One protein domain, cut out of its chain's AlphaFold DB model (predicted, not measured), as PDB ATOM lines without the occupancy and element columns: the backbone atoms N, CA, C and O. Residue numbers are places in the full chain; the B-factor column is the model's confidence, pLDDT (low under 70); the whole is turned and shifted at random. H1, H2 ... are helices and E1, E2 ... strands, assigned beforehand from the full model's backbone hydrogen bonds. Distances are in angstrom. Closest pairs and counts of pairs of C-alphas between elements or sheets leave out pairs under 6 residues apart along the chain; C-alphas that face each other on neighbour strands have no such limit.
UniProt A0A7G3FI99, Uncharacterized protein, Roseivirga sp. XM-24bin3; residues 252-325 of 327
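AT A GLANCE: This is residues 252 to 325 of the 327 residues of an uncharacterized protein of Roseivirga sp. XM-24bin3 (UniProt A0A7G3FI99). One long helix, H1, lies lengthwise over one face of a small three-stranded sheet, and the sheet's other face has no named helix over it. The short helix H2 makes the corner where the backbone turns from H1 into the sheet, and a last stretch with no named element, residues 310 to 325, folds back to pair briefly beside E3. The printed part has 74 residues, with two named helices and then three named strands in the order H1 H2 E1 E2 E3; the sheet runs E1 - E2 - E3, all antiparallel, and the class is mixed, helices and strands. It is compact, with a radius of gyration of the C-alphas of 12.5 A and spans of 34 by 25 by 15 A.

HOW THE PARTS SIT: H1, residues 252 to 272, is on the sheet of E1, residues 280 to 284, E2, residues 295 to 299, and E3, residues 306 to 309, at a height over the sheet of 8.5 A. This arrangement is two layers, a helix on one face of a sheet. H1 runs along the strands, at 8 degrees to E1 on the local plane, and lies over E1 and, only just, over E2, on which 3 of its C-alphas fall. The closest C-alphas of H1 and E1 are those of Arg 267 and Val 282, 6.0 A apart. H1 and H2, residues 274 to 277, only just touch, only at the corner by their link, with 3 pairs of C-alphas within 8 A, made by residues 270 to 271 of H1 alone; the closest are those of Met 271 and Lys 277, 4.5 A. H2 is not on the sheet. The strands form a meander, each the antiparallel neighbour of the one before. In the hairpin E1 and E2, N 281 and O 298 are within hydrogen-bond range at 2.8 A; in the hairpin E2 and E3, N 297 and O 307 are at 2.8 A. Residues 306 to 307 of E3 also pair antiparallel with residues 323 to 324. In H1 every O i to N i+4 pair is within hydrogen-bond range; H2 is too short for such a pair.

IN THESE COORDINATES: H1 begins at C-alpha 252, (14.975, -30.390, 31.315), and measures 30.3 A from first to last C-alpha; H2 measures 5.4 A. E1 measures 13.6 A, E2 13.0 A and E3 10.3 A, ending at C-alpha 309, (29.390, -24.121, 23.326).

THE WHOLE: The C-alphas farthest apart are those of Asn 253 and Thr 303, 35.1 A. The printed part has no cut and no long link between named elements. The mean pLDDT of the printed part is 81.2; residue 291 and residues 314 to 325 are under 70.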
ATOM      1  N   ASP A 252      14.887 -31.469  32.292       81.50
ATOM      2  CA  ASP A 252      14.975 -30.390  31.315       81.50
ATOM      3  C   ASP A 252      15.161 -29.039  32.018       81.50
ATOM      4  O   ASP A 252      16.061 -28.284  31.660       81.50
ATOM      5  N   ASN A 253      14.463 -28.802  33.132       83.75
ATOM      6  CA  ASN A 253      14.705 -27.611  33.955       83.75
ATOM      7  C   ASN A 253      16.155 -27.560  34.455       83.75
ATOM      8  O   ASN A 253      16.816 -26.540  34.321       83.75
ATOM      9  N   TYR A 254      16.699 -28.683  34.936       85.25
ATOM     10  CA  TYR A 254      18.091 -28.741  35.400       85.25
ATOM     11  C   TYR A 254      19.114 -28.497  34.283       85.25
ATOM     12  O   TYR A 254      20.147 -27.866  34.518       85.25
ATOM     13  N   LYS A 255      18.852 -28.992  33.066       85.38
ATOM     14  CA  LYS A 255      19.697 -28.717  31.894       85.38
ATOM     15  C   LYS A 255      19.707 -27.225  31.570       85.38
ATOM     16  O   LYS A 255      20.772 -26.672  31.289       85.38
ATOM     17  N   ASP A 256      18.545 -26.576  31.622       86.56
ATOM     18  CA  ASP A 256      18.433 -25.145  31.341       86.56
ATOM     19  C   ASP A 256      19.003 -24.270  32.465       86.56
ATOM     20  O   ASP A 256      19.701 -23.294  32.190       86.56
ATOM     21  N   ASP A 257      18.820 -24.668  33.724       89.25
ATOM     22  CA  ASP A 257      19.436 -24.025  34.886       89.25
ATOM     23  C   ASP A 257      20.965 -24.086  34.787       89.25
ATOM     24  O   ASP A 257      21.651 -23.072  34.937       89.25
ATOM     25  N   PHE A 258      21.522 -25.257  34.452       89.06
ATOM     26  CA  PHE A 258      22.959 -25.410  34.227       89.06
ATOM     27  C   PHE A 258      23.447 -24.546  33.059       89.06
ATOM     28  O   PHE A 258      24.474 -23.871  33.166       89.06
ATOM     29  N   ARG A 259      22.702 -24.515  31.947       91.69
ATOM     30  CA  ARG A 259      23.002 -23.643  30.806       91.69
ATOM     31  C   ARG A 259      23.019 -22.171  31.210       91.69
ATOM     32  O   ARG A 259      23.943 -21.448  30.837       91.69
ATOM     33  N   THR A 260      22.031 -21.743  31.986       91.69
ATOM     34  CA  THR A 260      21.908 -20.374  32.495       91.69
ATOM     35  C   THR A 260      23.090 -20.023  33.395       91.69
ATOM     36  O   THR A 260      23.740 -19.004  33.162       91.69
ATOM     37  N   ALA A 261      23.467 -20.912  34.316       92.56
ATOM     38  CA  ALA A 261      24.645 -20.731  35.163       92.56
ATOM     39  C   ALA A 261      25.943 -20.586  34.342       92.56
ATOM     40  O   ALA A 261      26.788 -19.744  34.650       92.56
ATOM     41  N   VAL A 262      26.102 -21.353  33.254       91.81
ATOM     42  CA  VAL A 262      27.252 -21.197  32.344       91.81
ATOM     43  C   VAL A 262      27.221 -19.851  31.614       91.81
ATOM     44  O   VAL A 262      28.265 -19.207  31.488       91.81
ATOM     45  N   VAL A 263      26.054 -19.389  31.151       94.31
ATOM     46  CA  VAL A 263      25.906 -18.065  30.519       94.31
ATOM     47  C   VAL A 263      26.319 -16.954  31.478       94.31
ATOM     48  O   VAL A 263      27.071 -16.061  31.083       94.31
ATOM     49  N   GLU A 264      25.848 -17.000  32.720       95.62
ATOM     50  CA  GLU A 264      26.176 -16.012  33.750       95.62
ATOM     51  C   GLU A 264      27.678 -15.999  34.046       95.62
ATOM     52  O   GLU A 264      28.314 -14.949  33.924       95.62
ATOM     53  N   ALA A 265      28.277 -17.169  34.285       94.94
ATOM     54  CA  ALA A 265      29.714 -17.294  34.522       94.94
ATOM     55  C   ALA A 265      30.558 -16.769  33.341       94.94
ATOM     56  O   ALA A 265      31.577 -16.098  33.537       94.94
ATOM     57  N   LEU A 266      30.140 -17.031  32.096       93.94
ATOM     58  CA  LEU A 266      30.819 -16.509  30.905       93.94
ATOM     59  C   LEU A 266      30.678 -14.990  30.778       93.94
ATOM     60  O   LEU A 266      31.654 -14.323  30.424       93.94
ATOM     61  N   ARG A 267      29.500 -14.429  31.076       95.00
ATOM     62  CA  ARG A 267      29.276 -12.974  31.069       95.00
ATOM     63  C   ARG A 267      30.178 -12.278  32.073       95.00
ATOM     64  O   ARG A 267      30.869 -11.333  31.694       95.00
ATOM     65  N   GLU A 268      30.223 -12.771  33.307       95.62
ATOM     66  CA  GLU A 268      31.108 -12.243  34.345       95.62
ATOM     67  C   GLU A 268      32.572 -12.300  33.902       95.62
ATOM     68  O   GLU A 268      33.298 -11.303  33.979       95.62
ATOM     69  N   LYS A 269      33.004 -13.442  33.350       94.62
ATOM     70  CA  LYS A 269      34.384 -13.618  32.898       94.62
ATOM     71  C   LYS A 269      34.752 -12.668  31.759       94.62
ATOM     72  O   LYS A 269      35.803 -12.033  31.834       94.62
ATOM     73  N   ILE A 270      33.903 -12.531  30.741       92.69
ATOM     74  CA  ILE A 270      34.135 -11.614  29.612       92.69
ATOM     75  C   ILE A 270      34.148 -10.160  30.088       92.69
ATOM     76  O   ILE A 270      35.043  -9.407  29.708       92.69
ATOM     77  N   MET A 271      33.217  -9.770  30.964       92.50
ATOM     78  CA  MET A 271      33.182  -8.418  31.527       92.50
ATOM     79  C   MET A 271      34.412  -8.091  32.382       92.50
ATOM     80  O   MET A 271      34.828  -6.933  32.418       92.50
ATOM     81  N   SER A 272      35.008  -9.091  33.041       95.31
ATOM     82  CA  SER A 272      36.213  -8.915  33.863       95.31
ATOM     83  C   SER A 272      37.498  -8.683  33.055       95.31
ATOM     84  O   SER A 272      38.486  -8.206  33.611       95.31
ATOM     85  N   ILE A 273      37.506  -8.997  31.753       95.00
ATOM     86  CA  ILE A 273      38.688  -8.894  30.891       95.00
ATOM     87  C   ILE A 273      38.516  -7.683  29.956       95.00
ATOM     88  O   ILE A 273      37.725  -7.757  29.013       95.00
ATOM     89  N   PRO A 274      39.269  -6.576  30.145       92.50
ATOM     90  CA  PRO A 274      39.078  -5.341  29.376       92.50
ATOM     91  C   PRO A 274      39.141  -5.524  27.855       92.50
ATOM     92  O   PRO A 274      38.354  -4.923  27.130       92.50
ATOM     93  N   ALA A 275      40.033  -6.399  27.377       90.56
ATOM     94  CA  ALA A 275      40.191  -6.700  25.954       90.56
ATOM     95  C   ALA A 275      38.997  -7.457  25.339       90.56
ATOM     96  O   ALA A 275      38.849  -7.466  24.120       90.56
ATOM     97  N   LEU A 276      38.155  -8.100  26.157       89.88
ATOM     98  CA  LEU A 276      37.017  -8.904  25.695       89.88
ATOM     99  C   LEU A 276      35.671  -8.212  25.928       89.88
ATOM    100  O   LEU A 276      34.766  -8.384  25.117       89.88
ATOM    101  N   LYS A 277      35.544  -7.411  26.995       89.81
ATOM    102  CA  LYS A 277      34.280  -6.790  27.429       89.81
ATOM    103  C   LYS A 277      33.537  -6.029  26.325       89.81
ATOM    104  O   LYS A 277      32.316  -6.100  26.262       89.81
ATOM    105  N   ASN A 278      34.266  -5.307  25.476       88.75
ATOM    106  CA  ASN A 278      33.690  -4.526  24.373       88.75
ATOM    107  C   ASN A 278      33.797  -5.238  23.019       88.75
ATOM    108  O   ASN A 278      33.429  -4.664  21.999       88.75
ATOM    109  N   LYS A 279      34.314  -6.470  23.011       90.12
ATOM    110  CA  LYS A 279      34.521  -7.267  21.804       90.12
ATOM    111  C   LYS A 279      33.497  -8.390  21.670       90.12
ATOM    112  O   LYS A 279      33.137  -8.727  20.553       90.12
ATOM    113  N   PHE A 280      33.002  -8.938  22.781       91.94
ATOM    114  CA  PHE A 280      32.102 -10.091  22.776       91.94
ATOM    115  C   PHE A 280      30.892  -9.916  23.698       91.94
ATOM    116  O   PHE A 280      30.967  -9.283  24.749       91.94
ATOM    117  N   ARG A 281      29.782 -10.560  23.329       92.12
ATOM    118  CA  ARG A 281      28.547 -10.698  24.110       92.12
ATOM    119  C   ARG A 281      28.138 -12.167  24.208       92.12
ATOM    120  O   ARG A 281      28.321 -12.926  23.262       92.12
ATOM    121  N   VAL A 282      27.538 -12.553  25.332       93.62
ATOM    122  CA  VAL A 282      27.052 -13.927  25.546       93.62
ATOM    123  C   VAL A 282      25.534 -13.987  25.428       93.62
ATOM    124  O   VAL A 282      24.824 -13.232  26.109       93.62
ATOM    125  N   SER A 283      25.031 -14.914  24.617       91.44
ATOM    126  CA  SER A 283      23.600 -15.156  24.426       91.44
ATOM    127  C   SER A 283      23.266 -16.645  24.399       91.44
ATOM    128  O   SER A 283      24.095 -17.480  24.043       91.44
ATOM    129  N   VAL A 284      22.024 -16.968  24.743       92.25
ATOM    130  CA  VAL A 284      21.471 -18.320  24.614       92.25
ATOM    131  C   VAL A 284      21.088 -18.568  23.151       92.25
ATOM    132  O   VAL A 284      20.607 -17.656  22.478       92.25
ATOM    133  N   GLY A 285      21.355 -19.775  22.655       89.44
ATOM    134  CA  GLY A 285      20.951 -20.242  21.328       89.44
ATOM    135  C   GLY A 285      19.570 -20.903  21.324       89.44
ATOM    136  O   GLY A 285      18.646 -20.453  21.999       89.44
ATOM    137  N   ALA A 286      19.427 -21.985  20.556       87.69
ATOM    138  CA  ALA A 286      18.184 -22.749  20.484       87.69
ATOM    139  C   ALA A 286      17.820 -23.381  21.846       87.69
ATOM    140  O   ALA A 286      18.705 -23.605  22.679       87.69
ATOM    141  N   PRO A 287      16.530 -23.652  22.116       87.06
ATOM    142  CA  PRO A 287      16.089 -24.141  23.419       87.06
ATOM    143  C   PRO A 287      16.522 -25.601  23.652       87.06
ATOM    144  O   PRO A 287      16.932 -26.291  22.716       87.06
ATOM    145  N   ILE A 288      16.497 -26.056  24.908       86.62
ATOM    146  CA  ILE A 288      17.082 -27.344  25.327       86.62
ATOM    147  C   ILE A 288      16.404 -28.578  24.713       86.62
ATOM    148  O   ILE A 288      16.992 -29.652  24.698       86.62
ATOM    149  N   GLU A 289      15.206 -28.438  24.150       81.88
ATOM    150  CA  GLU A 289      14.502 -29.510  23.444       81.88
ATOM    151  C   GLU A 289      15.075 -29.747  22.036       81.88
ATOM    152  O   GLU A 289      14.745 -30.736  21.379       81.88
ATOM    153  N   LYS A 290      15.922 -28.842  21.527       79.81
ATOM    154  CA  LYS A 290      16.603 -29.007  20.237       79.81
ATOM    155  C   LYS A 290      17.907 -29.771  20.410       79.81
ATOM    156  O   LYS A 290      18.600 -29.597  21.406       79.81
ATOM    157  N   VAL A 291      18.267 -30.575  19.400       68.88
ATOM    158  CA  VAL A 291      19.505 -31.390  19.352       68.88
ATOM    159  C   VAL A 291      20.748 -30.549  19.656       68.88
ATOM    160  O   VAL A 291      21.632 -30.973  20.401       68.88
ATOM    161  N   TYR A 292      20.759 -29.322  19.148       76.56
ATOM    162  CA  TYR A 292      21.805 -28.346  19.377       76.56
ATOM    163  C   TYR A 292      21.263 -27.210  20.238       76.56
ATOM    164  O   TYR A 292      20.661 -26.274  19.721       76.56
ATOM    165  N   ALA A 293      21.440 -27.311  21.551       85.62
ATOM    166  CA  ALA A 293      21.095 -26.257  22.494       85.62
ATOM    167  C   ALA A 293      22.380 -25.521  22.880       85.62
ATOM    168  O   ALA A 293      23.225 -26.089  23.573       85.62
ATOM    169  N   GLN A 294      22.551 -24.283  22.407       89.69
ATOM    170  CA  GLN A 294      23.840 -23.586  22.486       89.69
ATOM    171  C   GLN A 294      23.899 -22.483  23.533       89.69
ATOM    172  O   GLN A 294      22.894 -21.865  23.895       89.69
ATOM    173  N   VAL A 295      25.133 -22.164  23.906       91.56
ATOM    174  CA  VAL A 295      25.550 -20.860  24.409       91.56
ATOM    175  C   VAL A 295      26.510 -20.250  23.394       91.56
ATOM    176  O   VAL A 295      27.509 -20.868  23.026       91.56
ATOM    177  N   TRP A 296      26.207 -19.036  22.947       91.00
ATOM    178  CA  TRP A 296      27.000 -18.301  21.969       91.00
ATOM    179  C   TRP A 296      27.806 -17.196  22.640       91.00
ATOM    180  O   TRP A 296      27.264 -16.408  23.417       91.00
ATOM    181  N   ILE A 297      29.085 -17.108  22.290       92.00
ATOM    182  CA  ILE A 297      29.950 -15.957  22.534       92.00
ATOM    183  C   ILE A 297      30.093 -15.251  21.187       92.00
ATOM    184  O   ILE A 297      30.934 -15.602  20.358       92.00
ATOM    185  N   ASN A 298      29.206 -14.291  20.964       89.44
ATOM    186  CA  ASN A 298      29.115 -13.548  19.719       89.44
ATOM    187  C   ASN A 298      30.039 -12.339  19.772       89.44
ATOM    188  O   ASN A 298      30.037 -11.636  20.789       89.44
ATOM    189  N   PRO A 299      30.791 -12.046  18.710       89.44
ATOM    190  CA  PRO A 299      31.489 -10.785  18.632       89.44
ATOM    191  C   PRO A 299      30.488  -9.632  18.498       89.44
ATOM    192  O   PRO A 299      29.323  -9.812  18.132       89.44
ATOM    193  N   ILE A 300      30.938  -8.441  18.869       87.31
ATOM    194  CA  ILE A 300      30.202  -7.195  18.651       87.31
ATOM    195  C   ILE A 300      30.452  -6.684  17.225       87.31
ATOM    196  O   ILE A 300      29.541  -6.121  16.628       87.31
ATOM    197  N   ASP A 301      31.651  -6.919  16.684       81.69
ATOM    198  CA  ASP A 301      32.006  -6.685  15.282       81.69
ATOM    199  C   ASP A 301      31.824  -7.986  14.479       81.69
ATOM    200  O   ASP A 301      32.378  -9.022  14.840       81.69
ATOM    201  N   GLU A 302      31.047  -7.953  13.398       73.19
ATOM    202  CA  GLU A 302      30.723  -9.141  12.593       73.19
ATOM    203  C   GLU A 302      31.937  -9.736  11.855       73.19
ATOM    204  O   GLU A 302      31.858 -10.861  11.369       73.19
ATOM    205  N   THR A 303      33.069  -9.024  11.807       75.62
ATOM    206  CA  THR A 303      34.321  -9.518  11.208       75.62
ATOM    207  C   THR A 303      35.123 -10.454  12.115       75.62
ATOM    208  O   THR A 303      36.026 -11.154  11.648       75.62
ATOM    209  N   ASP A 304      34.813 -10.484  13.411       76.12
ATOM    210  CA  ASP A 304      35.452 -11.383  14.365       76.12
ATOM    211  C   ASP A 304      34.790 -12.777  14.369       76.12
ATOM    212  O   ASP A 304      33.622 -12.937  14.016       76.12
ATOM    213  N   PRO A 305      35.507 -13.829  14.798       76.56
ATOM    214  CA  PRO A 305      34.928 -15.163  14.907       76.56
ATOM    215  C   PRO A 305      33.911 -15.247  16.054       76.56
ATOM    216  O   PRO A 305      34.156 -14.740  17.152       76.56
ATOM    217  N   TYR A 306      32.807 -15.969  15.845       82.81
ATOM    218  CA  TYR A 306      31.909 -16.392  16.924       82.81
ATOM    219  C   TYR A 306      32.320 -17.751  17.489       82.81
ATOM    220  O   TYR A 306      32.890 -18.595  16.793       82.81
ATOM    221  N   PHE A 307      32.015 -17.961  18.772       85.69
ATOM    222  CA  PHE A 307      32.266 -19.224  19.464       85.69
ATOM    223  C   PHE A 307      30.958 -19.804  19.993       85.69
ATOM    224  O   PHE A 307      30.188 -19.113  20.661       85.69
ATOM    225  N   GLY A 308      30.731 -21.088  19.728       84.50
ATOM    226  CA  GLY A 308      29.621 -21.855  20.287       84.50
ATOM    227  C   GLY A 308      30.100 -22.848  21.338       84.50
ATOM    228  O   GLY A 308      31.139 -23.488  21.175       84.50
ATOM    229  N   ILE A 309      29.330 -22.981  22.414       85.38
ATOM    230  CA  ILE A 309      29.390 -24.121  23.326       85.38
ATOM    231  C   ILE A 309      28.051 -24.829  23.208       85.38
ATOM    232  O   ILE A 309      27.000 -24.256  23.479       85.38
ATOM    233  N   GLU A 310      28.093 -26.080  22.794       80.69
ATOM    234  CA  GLU A 310      26.924 -26.928  22.639       80.69
ATOM    235  C   GLU A 310      27.356 -28.372  22.848       80.69
ATOM    236  O   GLU A 310      28.517 -28.677  22.580       80.69
ATOM    237  N   THR A 311      26.482 -29.263  23.317       80.75
ATOM    238  CA  THR A 311      25.026 -29.098  23.463       80.75
ATOM    239  C   THR A 311      24.600 -29.235  24.918       80.75
ATOM    240  O   THR A 311      24.999 -30.160  25.621       80.75
ATOM    241  N   PHE A 312      23.771 -28.300  25.373       84.12
ATOM    242  CA  PHE A 312      23.271 -28.249  26.747       84.12
ATOM    243  C   PHE A 312      22.054 -29.151  26.990       84.12
ATOM    244  O   PHE A 312      21.564 -29.228  28.110       84.12
ATOM    245  N   ASN A 313      21.576 -29.875  25.974       79.12
ATOM    246  CA  ASN A 313      20.473 -30.826  26.131       79.12
ATOM    247  C   ASN A 313      20.903 -32.207  26.678       79.12
ATOM    248  O   ASN A 313      20.050 -33.060  26.934       79.12
ATOM    249  N   GLY A 314      22.213 -32.435  26.847       69.06
ATOM    250  CA  GLY A 314      22.786 -33.686  27.354       69.06
ATOM    251  C   GLY A 314      23.017 -34.784  26.306       69.06
ATOM    252  O   GLY A 314      23.373 -35.900  26.679       69.06
ATOM    253  N   SER A 315      22.834 -34.510  25.011       65.00
ATOM    254  CA  SER A 315      23.116 -35.483  23.947       65.00
ATOM    255  C   SER A 315      24.623 -35.647  23.689       65.00
ATOM    256  O   SER A 315      25.419 -34.717  23.828       65.00
ATOM    257  N   VAL A 316      25.029 -36.865  23.312       54.22
ATOM    258  CA  VAL A 316      26.427 -37.356  23.274       54.22
ATOM    259  C   VAL A 316      27.309 -36.674  22.198       54.22
ATOM    260  O   VAL A 316      28.478 -37.018  22.045       54.22
ATOM    261  N   GLY A 317      26.784 -35.694  21.457       51.62
ATOM    262  CA  GLY A 317      27.450 -35.055  20.313       51.62
ATOM    263  C   GLY A 317      28.103 -33.693  20.578       51.62
ATOM    264  O   GLY A 317      28.720 -33.132  19.676       51.62
ATOM    265  N   GLY A 318      27.977 -33.125  21.778       41.06
ATOM    266  CA  GLY A 318      28.213 -31.696  21.967       41.06
ATOM    267  C   GLY A 318      29.391 -31.311  22.853       41.06
ATOM    268  O   GLY A 318      29.199 -30.917  23.999       41.06
ATOM    269  N   ILE A 319      30.592 -31.312  22.277       41.09
ATOM    270  CA  ILE A 319      31.525 -30.193  22.476       41.09
ATOM    271  C   ILE A 319      32.044 -29.821  21.086       41.09
ATOM    272  O   ILE A 319      33.164 -30.162  20.701       41.09
ATOM    273  N   ALA A 320      31.208 -29.161  20.288       43.16
ATOM    274  CA  ALA A 320      31.663 -28.552  19.045       43.16
ATOM    275  C   ALA A 320      32.279 -27.185  19.374       43.16
ATOM    276  O   ALA A 320      31.581 -26.186  19.498       43.16
ATOM    277  N   LYS A 321      33.609 -27.125  19.529       44.19
ATOM    278  CA  LYS A 321      34.336 -25.849  19.463       44.19
ATOM    279  C   LYS A 321      34.456 -25.457  17.993       44.19
ATOM    280  O   LYS A 321      35.432 -25.812  17.339       44.19
ATOM    281  N   GLY A 322      33.438 -24.793  17.460       45.59
ATOM    282  CA  GLY A 322      33.474 -24.226  16.114       45.59
ATOM    283  C   GLY A 322      33.897 -22.764  16.159       45.59
ATOM    284  O   GLY A 322      33.251 -21.972  16.840       45.59
ATOM    285  N   ILE A 323      34.961 -22.414  15.430       40.78
ATOM    286  CA  ILE A 323      35.082 -21.073  14.850       40.78
ATOM    287  C   ILE A 323      34.213 -21.124  13.617       40.78
ATOM    288  O   ILE A 323      34.395 -21.984  12.755       40.78
ATOM    289  N   CYS A 324      33.251 -20.239  13.553       45.59
ATOM    290  CA  CYS A 324      32.361 -20.176  12.428       45.59
ATOM    291  C   CYS A 324      32.511 -18.720  11.948       45.59
ATOM    292  O   CYS A 324      32.658 -17.791  12.747       45.59
ATOM    293  N   LEU A 325      32.815 -18.586  10.659       33.38
ATOM    294  CA  LEU A 325      33.148 -17.320  10.012       33.38
ATOM    295  C   LEU A 325      31.846 -16.814   9.400       33.38
ATOM    296  O   LEU A 325      31.108 -17.623   8.839       33.38
TER     297      LEU A 325